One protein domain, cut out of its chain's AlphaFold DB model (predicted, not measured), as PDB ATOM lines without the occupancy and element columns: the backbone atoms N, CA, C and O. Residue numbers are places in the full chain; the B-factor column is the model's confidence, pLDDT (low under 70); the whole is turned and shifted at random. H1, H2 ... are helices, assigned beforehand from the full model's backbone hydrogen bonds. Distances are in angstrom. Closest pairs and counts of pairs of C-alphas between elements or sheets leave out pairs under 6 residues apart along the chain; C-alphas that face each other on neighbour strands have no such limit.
ATOM      1  N   LYS A 691     -29.450  16.949  22.949       90.44
ATOM      2  CA  LYS A 691     -29.536  15.609  23.559       90.44
ATOM      3  C   LYS A 691     -30.659  14.785  22.916       90.44
ATOM      4  O   LYS A 691     -30.397  13.676  22.451       90.44
ATOM      5  N   SER A 692     -31.861  15.342  22.765       88.00
ATOM      6  CA  SER A 692     -32.997  14.630  22.159       88.00
ATOM      7  C   SER A 692     -32.745  14.275  20.685       88.00
ATOM      8  O   SER A 692     -32.962  13.132  20.271       88.00
ATOM      9  N   LYS A 693     -32.174  15.195  19.892       88.25
ATOM     10  CA  LYS A 693     -31.752  14.922  18.503       88.25
ATOM     11  C   LYS A 693     -30.657  13.850  18.428       88.25
ATOM     12  O   LYS A 693     -30.717  12.994  17.542       88.25
ATOM     13  N   LYS A 694     -29.688  13.850  19.356       86.88
ATOM     14  CA  LYS A 694     -28.647  12.806  19.467       86.88
ATOM     15  C   LYS A 694     -29.280  11.434  19.707       86.88
ATOM     16  O   LYS A 694     -28.937  10.487  19.000       86.88
ATOM     17  N   ILE A 695     -30.219  11.336  20.648       85.38
ATOM     18  CA  ILE A 695     -30.912  10.085  20.989       85.38
ATOM     19  C   ILE A 695     -31.717   9.570  19.792       85.38
ATOM     20  O   ILE A 695     -31.533   8.425  19.379       85.38
ATOM     21  N   LYS A 696     -32.533  10.426  19.158       87.19
ATOM     22  CA  LYS A 696     -33.313  10.058  17.960       87.19
ATOM     23  C   LYS A 696     -32.411   9.575  16.818       87.19
ATOM     24  O   LYS A 696     -32.710   8.572  16.171       87.19
ATOM     25  N   ARG A 697     -31.271  10.241  16.588       84.75
ATOM     26  CA  ARG A 697     -30.282   9.821  15.578       84.75
ATOM     27  C   ARG A 697     -29.630   8.480  15.931       84.75
ATOM     28  O   ARG A 697     -29.459   7.657  15.036       84.75
ATOM     29  N   LYS A 698     -29.303   8.246  17.209       81.81
ATOM     30  CA  LYS A 698     -28.753   6.971  17.705       81.81
ATOM     31  C   LYS A 698     -29.740   5.825  17.476       81.81
ATOM     32  O   LYS A 698     -29.344   4.818  16.899       81.81
ATOM     33  N   LYS A 699     -31.016   6.006  17.846       82.62
ATOM     34  CA  LYS A 699     -32.085   5.016  17.618       82.62
ATOM     35  C   LYS A 699     -32.228   4.670  16.128       82.62
ATOM     36  O   LYS A 699     -32.211   3.498  15.766       82.62
ATOM     37  N   LYS A 700     -32.263   5.683  15.248       83.19
ATOM     38  CA  LYS A 700     -32.335   5.479  13.785       83.19
ATOM     39  C   LYS A 700     -31.135   4.713  13.228       83.19
ATOM     40  O   LYS A 700     -31.324   3.794  12.439       83.19
ATOM     41  N   LEU A 701     -29.917   5.079  13.637       77.25
ATOM     42  CA  LEU A 701     -28.703   4.379  13.211       77.25
ATOM     43  C   LEU A 701     -28.712   2.923  13.678       77.25
ATOM     44  O   LEU A 701     -28.448   2.038  12.874       77.25
ATOM     45  N   LEU A 702     -29.063   2.666  14.940       77.44
ATOM     46  CA  LEU A 702     -29.127   1.307  15.475       77.44
ATOM     47  C   LEU A 702     -30.118   0.436  14.689       77.44
ATOM     48  O   LEU A 702     -29.791  -0.697  14.349       77.44
ATOM     49  N   ASN A 703     -31.283   0.984  14.334       78.88
ATOM     50  CA  ASN A 703     -32.267   0.283  13.511       78.88
ATOM     51  C   ASN A 703     -31.737  -0.006  12.091       78.88
ATOM     52  O   ASN A 703     -31.870  -1.118  11.592       78.88
ATOM     53  N   GLN A 704     -31.057   0.955  11.455       76.12
ATOM     54  CA  GLN A 704     -30.424   0.737  10.144       76.12
ATOM     55  C   GLN A 704     -29.352  -0.359  10.180       76.12
ATOM     56  O   GLN A 704     -29.285  -1.172   9.263       76.12
ATOM     57  N   PHE A 705     -28.533  -0.405  11.233       69.50
ATOM     58  CA  PHE A 705     -27.512  -1.445  11.383       69.50
ATOM     59  C   PHE A 705     -28.116  -2.826  11.643       69.50
ATOM     60  O   PHE A 705     -27.618  -3.797  11.080       69.50
ATOM     61  N   ARG A 706     -29.211  -2.905  12.415       66.69
ATOM     62  CA  ARG A 706     -29.987  -4.145  12.578       66.69
ATOM     63  C   ARG A 706     -30.525  -4.641  11.230       66.69
ATOM     64  O   ARG A 706     -30.289  -5.785  10.878       66.69
ATOM     65  N   LYS A 707     -31.134  -3.762  10.422       68.75
ATOM     66  CA  LYS A 707     -31.665  -4.120   9.089       68.75
ATOM     67  C   LYS A 707     -30.586  -4.477   8.050       68.75
ATOM     68  O   LYS A 707     -30.845  -5.254   7.144       68.75
ATOM     69  N   SER A 708     -29.388  -3.895   8.143       65.69
ATOM     70  CA  SER A 708     -28.295  -4.104   7.173       65.69
ATOM     71  C   SER A 708     -27.600  -5.467   7.328       65.69
ATOM     72  O   SER A 708     -26.855  -5.876   6.440       65.69
ATOM     73  N   GLY A 709     -27.769  -6.160   8.462       59.94
ATOM     74  CA  GLY A 709     -27.129  -7.458   8.738       59.94
ATOM     75  C   GLY A 709     -25.600  -7.413   8.902       59.94
ATOM     76  O   GLY A 709     -24.996  -8.374   9.364       59.94
ATOM     77  N   LYS A 710     -24.946  -6.284   8.589       62.09
ATOM     78  CA  LYS A 710     -23.487  -6.082   8.723       62.09
ATOM     79  C   LYS A 710     -23.010  -5.808  10.160       62.09
ATOM     80  O   LYS A 710     -21.822  -5.595  10.398       62.09
ATOM     81  N   GLY A 711     -23.929  -5.885  11.122       63.59
ATOM     82  CA  GLY A 711     -23.631  -6.091  12.536       63.59
ATOM     83  C   GLY A 711     -22.912  -4.952  13.268       63.59
ATOM     84  O   GLY A 711     -22.649  -3.861  12.758       63.59
ATOM     85  N   ILE A 712     -22.596  -5.240  14.531       62.53
ATOM     86  CA  ILE A 712     -21.958  -4.350  15.511       62.53
ATOM     87  C   ILE A 712     -20.552  -3.898  15.090       62.53
ATOM     88  O   ILE A 712     -20.112  -2.811  15.468       62.53
ATOM     89  N   ILE A 713     -19.852  -4.687  14.277       68.44
ATOM     90  CA  ILE A 713     -18.479  -4.397  13.844       68.44
ATOM     91  C   ILE A 713     -18.426  -3.096  13.028       68.44
ATOM     92  O   ILE A 713     -17.546  -2.259  13.241       68.44
ATOM     93  N   GLU A 714     -19.402  -2.854  12.148       71.31
ATOM     94  CA  GLU A 714     -19.502  -1.579  11.426       71.31
ATOM     95  C   GLU A 714     -19.810  -0.405  12.362       71.31
ATOM     96  O   GLU A 714     -19.266   0.689  12.175       71.31
ATOM     97  N   LEU A 715     -20.618  -0.623  13.406       72.06
ATOM     98  CA  LEU A 715     -20.901   0.384  14.432       72.06
ATOM     99  C   LEU A 715     -19.634   0.734  15.227       72.06
ATOM    100  O   LEU A 715     -19.359   1.912  15.456       72.06
ATOM    101  N   GLN A 716     -18.835  -0.265  15.609       75.62
ATOM    102  CA  GLN A 716     -17.573  -0.075  16.324       75.62
ATOM    103  C   GLN A 716     -16.548   0.669  15.462       75.62
ATOM    104  O   GLN A 716     -15.963   1.657  15.916       75.62
ATOM    105  N   ASN A 717     -16.391   0.266  14.199       81.44
ATOM    106  CA  ASN A 717     -15.509   0.932  13.239       81.44
ATOM    107  C   ASN A 717     -15.938   2.384  12.996       81.44
ATOM    108  O   ASN A 717     -15.110   3.299  12.996       81.44
ATOM    109  N   ARG A 718     -17.248   2.619  12.854       80.31
ATOM    110  CA  ARG A 718     -17.818   3.964  12.743       80.31
ATOM    111  C   ARG A 718     -17.530   4.789  13.997       80.31
ATOM    112  O   ARG A 718     -17.094   5.930  13.868       80.31
ATOM    113  N   ASN A 719     -17.735   4.240  15.192       81.31
ATOM    114  CA  ASN A 719     -17.481   4.949  16.448       81.31
ATOM    115  C   ASN A 719     -15.994   5.297  16.611       81.31
ATOM    116  O   ASN A 719     -15.675   6.436  16.946       81.31
ATOM    117  N   GLN A 720     -15.079   4.376  16.294       85.56
ATOM    118  CA  GLN A 720     -13.636   4.649  16.292       85.56
ATOM    119  C   GLN A 720     -13.255   5.744  15.285       85.56
ATOM    120  O   GLN A 720     -12.475   6.647  15.605       85.56
ATOM    121  N   TYR A 721     -13.842   5.714  14.085       89.25
ATOM    122  CA  TYR A 721     -13.654   6.771  13.097       89.25
ATOM    123  C   TYR A 721     -14.115   8.132  13.639       89.25
ATOM    124  O   TYR A 721     -13.349   9.097  13.576       89.25
ATOM    125  N   LEU A 722     -15.310   8.201  14.236       82.88
ATOM    126  CA  LEU A 722     -15.860   9.428  14.820       82.88
ATOM    127  C   LEU A 722     -15.005   9.963  15.973       82.88
ATOM    128  O   LEU A 722     -14.693  11.151  15.987       82.88
ATOM    129  N   LEU A 723     -14.554   9.098  16.885       82.31
ATOM    130  CA  LEU A 723     -13.619   9.448  17.961       82.31
ATOM    131  C   LEU A 723     -12.349  10.097  17.399       82.31
ATOM    132  O   LEU A 723     -11.967  11.196  17.811       82.31
ATOM    133  N   SER A 724     -11.732   9.462  16.399       86.62
ATOM    134  CA  SER A 724     -10.514   9.982  15.770       86.62
ATOM    135  C   SER A 724     -10.748  11.315  15.045       86.62
ATOM    136  O   SER A 724      -9.892  12.204  15.070       86.62
ATOM    137  N   LYS A 725     -11.917  11.486  14.415       91.75
ATOM    138  CA  LYS A 725     -12.308  12.708  13.706       91.75
ATOM    139  C   LYS A 725     -12.576  13.852  14.687       91.75
ATOM    140  O   LYS A 725     -12.057  14.948  14.486       91.75
ATOM    141  N   ASN A 726     -13.290  13.591  15.778       86.62
ATOM    142  CA  ASN A 726     -13.591  14.573  16.820       86.62
ATOM    143  C   ASN A 726     -12.328  15.044  17.548       86.62
ATOM    144  O   ASN A 726     -12.161  16.243  17.772       86.62
ATOM    145  N   GLN A 727     -11.402  14.131  17.857       88.06
ATOM    146  CA  GLN A 727     -10.096  14.491  18.421       88.06
ATOM    147  C   GLN A 727      -9.300  15.402  17.475       88.06
ATOM    148  O   GLN A 727      -8.737  16.403  17.923       88.06
ATOM    149  N   LYS A 728      -9.303  15.113  16.164       87.38
ATOM    150  CA  LYS A 728      -8.667  15.972  15.150       87.38
ATOM    151  C   LYS A 728      -9.312  17.354  15.094       87.38
ATOM    152  O   LYS A 728      -8.591  18.339  15.174       87.38
ATOM    153  N   ILE A 729     -10.642  17.438  15.034       87.00
ATOM    154  CA  ILE A 729     -11.372  18.717  14.998       87.00
ATOM    155  C   ILE A 729     -11.116  19.532  16.272       87.00
ATOM    156  O   ILE A 729     -10.870  20.736  16.194       87.00
ATOM    157  N   LYS A 730     -11.117  18.894  17.451       85.38
ATOM    158  CA  LYS A 730     -10.793  19.560  18.722       85.38
ATOM    159  C   LYS A 730      -9.366  20.105  18.702       85.38
ATOM    160  O   LYS A 730      -9.163  21.265  19.046       85.38
ATOM    161  N   GLY A 731      -8.406  19.308  18.232       85.06
ATOM    162  CA  GLY A 731      -7.024  19.741  18.026       85.06
ATOM    163  C   GLY A 731      -6.895  20.887  17.016       85.06
ATOM    164  O   GLY A 731      -6.119  21.812  17.220       85.06
ATOM    165  N   GLU A 732      -7.671  20.877  15.933       84.06
ATOM    166  CA  GLU A 732      -7.692  21.966  14.954       84.06
ATOM    167  C   GLU A 732      -8.268  23.257  15.543       84.06
ATOM    168  O   GLU A 732      -7.702  24.318  15.299       84.06
ATOM    169  N   LYS A 733      -9.332  23.182  16.355       82.88
ATOM    170  CA  LYS A 733      -9.921  24.339  17.053       82.88
ATOM    171  C   LYS A 733      -8.967  24.920  18.100       82.88
ATOM    172  O   LYS A 733      -8.778  26.136  18.137       82.88
ATOM    173  N   THR A 734      -8.311  24.079  18.908       83.06
ATOM    174  CA  THR A 734      -7.308  24.546  19.883       83.06
ATOM    175  C   THR A 734      -6.100  25.160  19.183       83.06
ATOM    176  O   THR A 734      -5.642  26.227  19.586       83.06
ATOM    177  N   ASN A 735      -5.632  24.564  18.083       80.88
ATOM    178  CA  ASN A 735      -4.560  25.127  17.262       80.88
ATOM    179  C   ASN A 735      -4.972  26.439  16.581       80.88
ATOM    180  O   ASN A 735      -4.168  27.367  16.513       80.88
ATOM    181  N   LEU A 736      -6.215  26.552  16.107       81.25
ATOM    182  CA  LEU A 736      -6.739  27.779  15.509       81.25
ATOM    183  C   LEU A 736      -6.826  28.904  16.551       81.25
ATOM    184  O   LEU A 736      -6.437  30.027  16.249       81.25
ATOM    185  N   SER A 737      -7.243  28.595  17.781       78.62
ATOM    186  CA  SER A 737      -7.261  29.545  18.900       78.62
ATOM    187  C   SER A 737      -5.844  29.949  19.347       78.62
ATOM    188  O   SER A 737      -5.536  31.136  19.463       78.62
ATOM    189  N   LYS A 738      -4.933  28.976  19.507       76.94
ATOM    190  CA  LYS A 738      -3.556  29.204  19.992       76.94
ATOM    191  C   LYS A 738      -2.653  29.869  18.944       76.94
ATOM    192  O   LYS A 738      -1.849  30.738  19.277       76.94
ATOM    193  N   TYR A 739      -2.778  29.478  17.676       74.50
ATOM    194  CA  TYR A 739      -1.836  29.832  16.607       74.50
ATOM    195  C   TYR A 739      -2.467  30.563  15.411       74.50
ATOM    196  O   TYR A 739      -1.738  31.040  14.539       74.50
ATOM    197  N   GLY A 740      -3.797  30.676  15.333       74.56
ATOM    198  CA  GLY A 740      -4.503  31.318  14.213       74.56
ATOM    199  C   GLY A 740      -4.580  30.476  12.933       74.56
ATOM    200  O   GLY A 740      -5.065  30.958  11.911       74.56
ATOM    201  N   VAL A 741      -4.103  29.226  12.953       74.56
ATOM    202  CA  VAL A 741      -4.154  28.283  11.820       74.56
ATOM    203  C   VAL A 741      -4.422  26.858  12.298       74.56
ATOM    204  O   VAL A 741      -4.024  26.484  13.397       74.56
ATOM    205  N   SER A 742      -5.055  26.035  11.452       69.00
ATOM    206  CA  SER A 742      -5.552  24.714  11.881       69.00
ATOM    207  C   SER A 742      -4.459  23.680  12.199       69.00
ATOM    208  O   SER A 742      -4.737  22.688  12.866       69.00
ATOM    209  N   SER A 743      -3.201  23.898  11.792       72.06
ATOM    210  CA  SER A 743      -2.076  23.065  12.233       72.06
ATOM    211  C   SER A 743      -0.753  23.834  12.308       72.06
ATOM    212  O   SER A 743      -0.454  24.678  11.460       72.06
ATOM    213  N   LYS A 744       0.084  23.493  13.299       65.19
ATOM    214  CA  LYS A 744       1.436  24.058  13.502       65.19
ATOM    215  C   LYS A 744       2.333  23.875  12.269       65.19
ATOM    216  O   LYS A 744       3.058  24.786  11.880       65.19
ATOM    217  N   ASN A 745       2.199  22.742  11.578       68.56
ATOM    218  CA  ASN A 745       2.944  22.440  10.352       68.56
ATOM    219  C   ASN A 745       2.581  23.373   9.185       68.56
ATOM    220  O   ASN A 745       3.431  23.650   8.342       68.56
ATOM    221  N   LYS A 746       1.361  23.932   9.159       68.19
ATOM    222  CA  LYS A 746       0.924  24.903   8.140       68.19
ATOM    223  C   LYS A 746       1.637  26.255   8.263       68.19
ATOM    224  O   LYS A 746       1.742  26.958   7.260       68.19
ATOM    225  N   LEU A 747       2.147  26.604   9.453       62.00
ATOM    226  CA  LEU A 747       3.023  27.771   9.654       62.00
ATOM    227  C   LEU A 747       4.434  27.532   9.109       62.00
ATOM    228  O   LEU A 747       5.096  28.476   8.690       62.00
ATOM    229  N   LEU A 748       4.885  26.274   9.109       62.91
ATOM    230  CA  LEU A 748       6.235  25.875   8.707       62.91
ATOM    231  C   LEU A 748       6.336  25.539   7.207       62.91
ATOM    232  O   LEU A 748       7.423  25.603   6.643       62.91
ATOM    233  N   SER A 749       5.223  25.197   6.542       57.62
ATOM    234  CA  SER A 749       5.236  24.584   5.203       57.62
ATOM    235  C   SER A 749       5.003  25.523   4.008       57.62
ATOM    236  O   SER A 749       4.875  25.030   2.888       57.62
ATOM    237  N   LYS A 750       4.907  26.850   4.180       51.31
ATOM    238  CA  LYS A 750       4.736  27.781   3.041       51.31
ATOM    239  C   LYS A 750       5.942  28.711   2.864       51.31
ATOM    240  O   LYS A 750       5.985  29.763   3.502       51.31
ATOM    241  N   PRO A 751       6.871  28.418   1.934       50.19
ATOM    242  CA  PRO A 751       7.813  29.413   1.454       50.19
ATOM    243  C   PRO A 751       7.098  30.273   0.400       50.19
ATOM    244  O   PRO A 751       6.956  29.867  -0.748       50.19
ATOM    245  N   GLY A 752       6.608  31.457   0.783       51.78
ATOM    246  CA  GLY A 752       6.281  32.498  -0.204       51.78
ATOM    247  C   GLY A 752       4.854  33.050  -0.225       51.78
ATOM    248  O   GLY A 752       4.276  33.186  -1.299       51.78
ATOM    249  N   SER A 753       4.295  33.462   0.916       47.72
ATOM    250  CA  SER A 753       3.191  34.437   0.910       47.72
ATOM    251  C   SER A 753       3.621  35.727   1.607       47.72
ATOM    252  O   SER A 753       4.199  35.683   2.687       47.72
ATOM    253  N   LYS A 754       3.341  36.872   0.970       50.59
ATOM    254  CA  LYS A 754       3.769  38.246   1.318       50.59
ATOM    255  C   LYS A 754       3.225  38.804   2.647       50.59
ATOM    256  O   LYS A 754       3.410  39.984   2.923       50.59
ATOM    257  N   TYR A 755       2.563  37.994   3.465       56.09
ATOM    258  CA  TYR A 755       2.067  38.415   4.773       56.09
ATOM    259  C   TYR A 755       3.050  37.975   5.858       56.09
ATOM    260  O   TYR A 755       3.474  36.823   5.890       56.09
ATOM    261  N   ASN A 756       3.446  38.907   6.729       56.38
ATOM    262  CA  ASN A 756       4.425  38.690   7.795       56.38
ATOM    263  C   ASN A 756       3.903  37.697   8.854       56.38
ATOM    264  O   ASN A 756       3.451  38.086   9.929       56.38
ATOM    265  N   PHE A 757       4.033  36.396   8.580       55.53
ATOM    266  CA  PHE A 757       3.773  35.314   9.540       55.53
ATOM    267  C   PHE A 757       4.764  35.299  10.714       55.53
ATOM    268  O   PHE A 757       4.524  34.609  11.701       55.53
ATOM    269  N   ALA A 758       5.836  36.097  10.662       60.06
ATOM    270  CA  ALA A 758       6.806  36.241  11.746       60.06
ATOM    271  C   ALA A 758       6.152  36.626  13.087       60.06
ATOM    272  O   ALA A 758       6.572  36.138  14.133       60.06
ATOM    273  N   HIS A 759       5.088  37.441  13.066       61.09
ATOM    274  CA  HIS A 759       4.351  37.820  14.276       61.09
ATOM    275  C   HIS A 759       3.548  36.650  14.871       61.09
ATOM    276  O   HIS A 759       3.543  36.449  16.080       61.09
ATOM    277  N   HIS A 760       2.925  35.820  14.029       61.59
ATOM    278  CA  HIS A 760       2.200  34.629  14.483       61.59
ATOM    279  C   HIS A 760       3.148  33.515  14.949       61.59
ATOM    280  O   HIS A 760       2.862  32.858  15.946       61.59
ATOM    281  N   ILE A 761       4.299  33.346  14.290       64.44
ATOM    282  CA  ILE A 761       5.341  32.380  14.679       64.44
ATOM    283  C   ILE A 761       5.978  32.772  16.018       64.44
ATOM    284  O   ILE A 761       6.127  31.926  16.893       64.44
ATOM    285  N   SER A 762       6.299  34.052  16.218       65.00
ATOM    286  CA  SER A 762       6.836  34.536  17.499       65.00
ATOM    287  C   SER A 762       5.801  34.460  18.627       65.00
ATOM    288  O   SER A 762       6.134  34.014  19.722       65.00
ATOM    289  N   LYS A 763       4.529  34.793  18.365       64.81
ATOM    290  CA  LYS A 763       3.434  34.615  19.337       64.81
ATOM    291  C   LYS A 763       3.226  33.139  19.708       64.81
ATOM    292  O   LYS A 763       3.049  32.836  20.883       64.81
ATOM    293  N   ALA A 764       3.324  32.230  18.737       61.56
ATOM    294  CA  ALA A 764       3.287  30.784  18.959       61.56
ATOM    295  C   ALA A 764       4.453  30.294  19.838       61.56
ATOM    296  O   ALA A 764       4.231  29.539  20.777       61.56
ATOM    297  N   GLN A 765       5.676  30.763  19.569       66.56
ATOM    298  CA  GLN A 765       6.878  30.419  20.343       66.56
ATOM    299  C   GLN A 765       6.826  30.940  21.786       66.56
ATOM    300  O   GLN A 765       7.282  30.258  22.695       66.56
ATOM    301  N   VAL A 766       6.255  32.127  22.010       67.81
ATOM    302  CA  VAL A 766       6.082  32.697  23.358       67.81
ATOM    303  C   VAL A 766       5.027  31.936  24.168       67.81
ATOM    304  O   VAL A 766       5.182  31.794  25.377       67.81
ATOM    305  N   LEU A 767       3.968  31.444  23.522       62.69
ATOM    306  CA  LEU A 767       2.945  30.628  24.183       62.69
ATOM    307  C   LEU A 767       3.452  29.212  24.498       62.69
ATOM    308  O   LEU A 767       3.164  28.713  25.576       62.69
ATOM    309  N   ASP A 768       4.261  28.602  23.625       65.06
ATOM    310  CA  ASP A 768       4.901  27.295  23.880       65.06
ATOM    311  C   ASP A 768       5.976  27.344  24.990       65.06
ATOM    312  O   ASP A 768       6.398  26.300  25.465       65.06
ATOM    313  N   MET A 769       6.432  28.536  25.392       63.41
ATOM    314  CA  MET A 769       7.354  28.742  26.524       63.41
ATOM    315  C   MET A 769       6.626  28.990  27.860       63.41
ATOM    316  O   MET A 769       7.285  29.154  28.887       63.41
ATOM    317  N   ARG A 770       5.291  29.136  27.836       56.50
ATOM    318  CA  ARG A 770       4.445  29.403  29.016       56.50
ATOM    319  C   ARG A 770       3.674  28.179  29.511       56.50
ATOM    320  O   ARG A 770       3.263  28.201  30.668       56.50
ATOM    321  N   ASP A 771       3.477  27.189  28.647       47.53
ATOM    322  CA  ASP A 771       3.101  25.820  29.024       47.53
ATOM    323  C   ASP A 771       4.368  25.049  29.426       47.53
ATOM    324  O   ASP A 771       4.278  24.200  30.341       47.53
TER     325      ASP A 771
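This is residues 691 to 771 of the 771 residues of the protein "U3 small nucleolar ribonucleoprotein protein MPP10" of Plasmodium gonderi (UniProt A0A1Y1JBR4). One long helix, H2, makes the long axis; at one end H1 folds back from it as a V, and at the other end short H3, H4 and the loop between them make a small, loose head. Residues 749 to 756 of that loop stick out. The printed part has 81 residues with four named helices, H1 to H4 in chain order, and no named strand: all helix. It is extended, a rod with a radius of gyration of the C-alphas of 20.2 A, spanning 56 by 27 by 21 A.

H1, residues 691 to 708, and H2, residues 711 to 739, only just touch, with 3 pairs of C-alphas within 8 A, and only at the corner by their tight link; the closest C-alphas, Phe 705 and Gly 711, are 6.2 A apart. They run opposite ways at a steep tilt of 38 degrees. H3, residues 744 to 748, is close to H2 but not clearly touching, C-alphas 735 and 744 being closest at 7.2 A. H4, residues 758 to 768, touches H2 at residues 738 to 739 alone, the closest C-alphas being Tyr 739 and Ala 764, 5.7 A, at a steep tilt of 67 degrees, opposite ways. H1 is apart from H3 and H4. Every O i to N i+4 pair is within hydrogen-bond range in H1 and H4, 24 of 25 in H2, and 0 of 1 in H3, where 2 of 2 O i to N i+3 pairs are.

H1 starts at C-alpha 691 (-29.536, 15.609, 23.559) and is 25.7 A long. H2 is 42.2 A long, H3 7.0 A. H4, 15.2 A, ends at C-alpha 768 (4.901, 27.295, 23.880).

The farthest C-alphas, Lys 707 and Asn 756, are 56.0 A apart. The printed part has no cut and no long link. Mean pLDDT of the printed part is 72.3; residues 705 to 713, 742 and 744 to 771 are under 70.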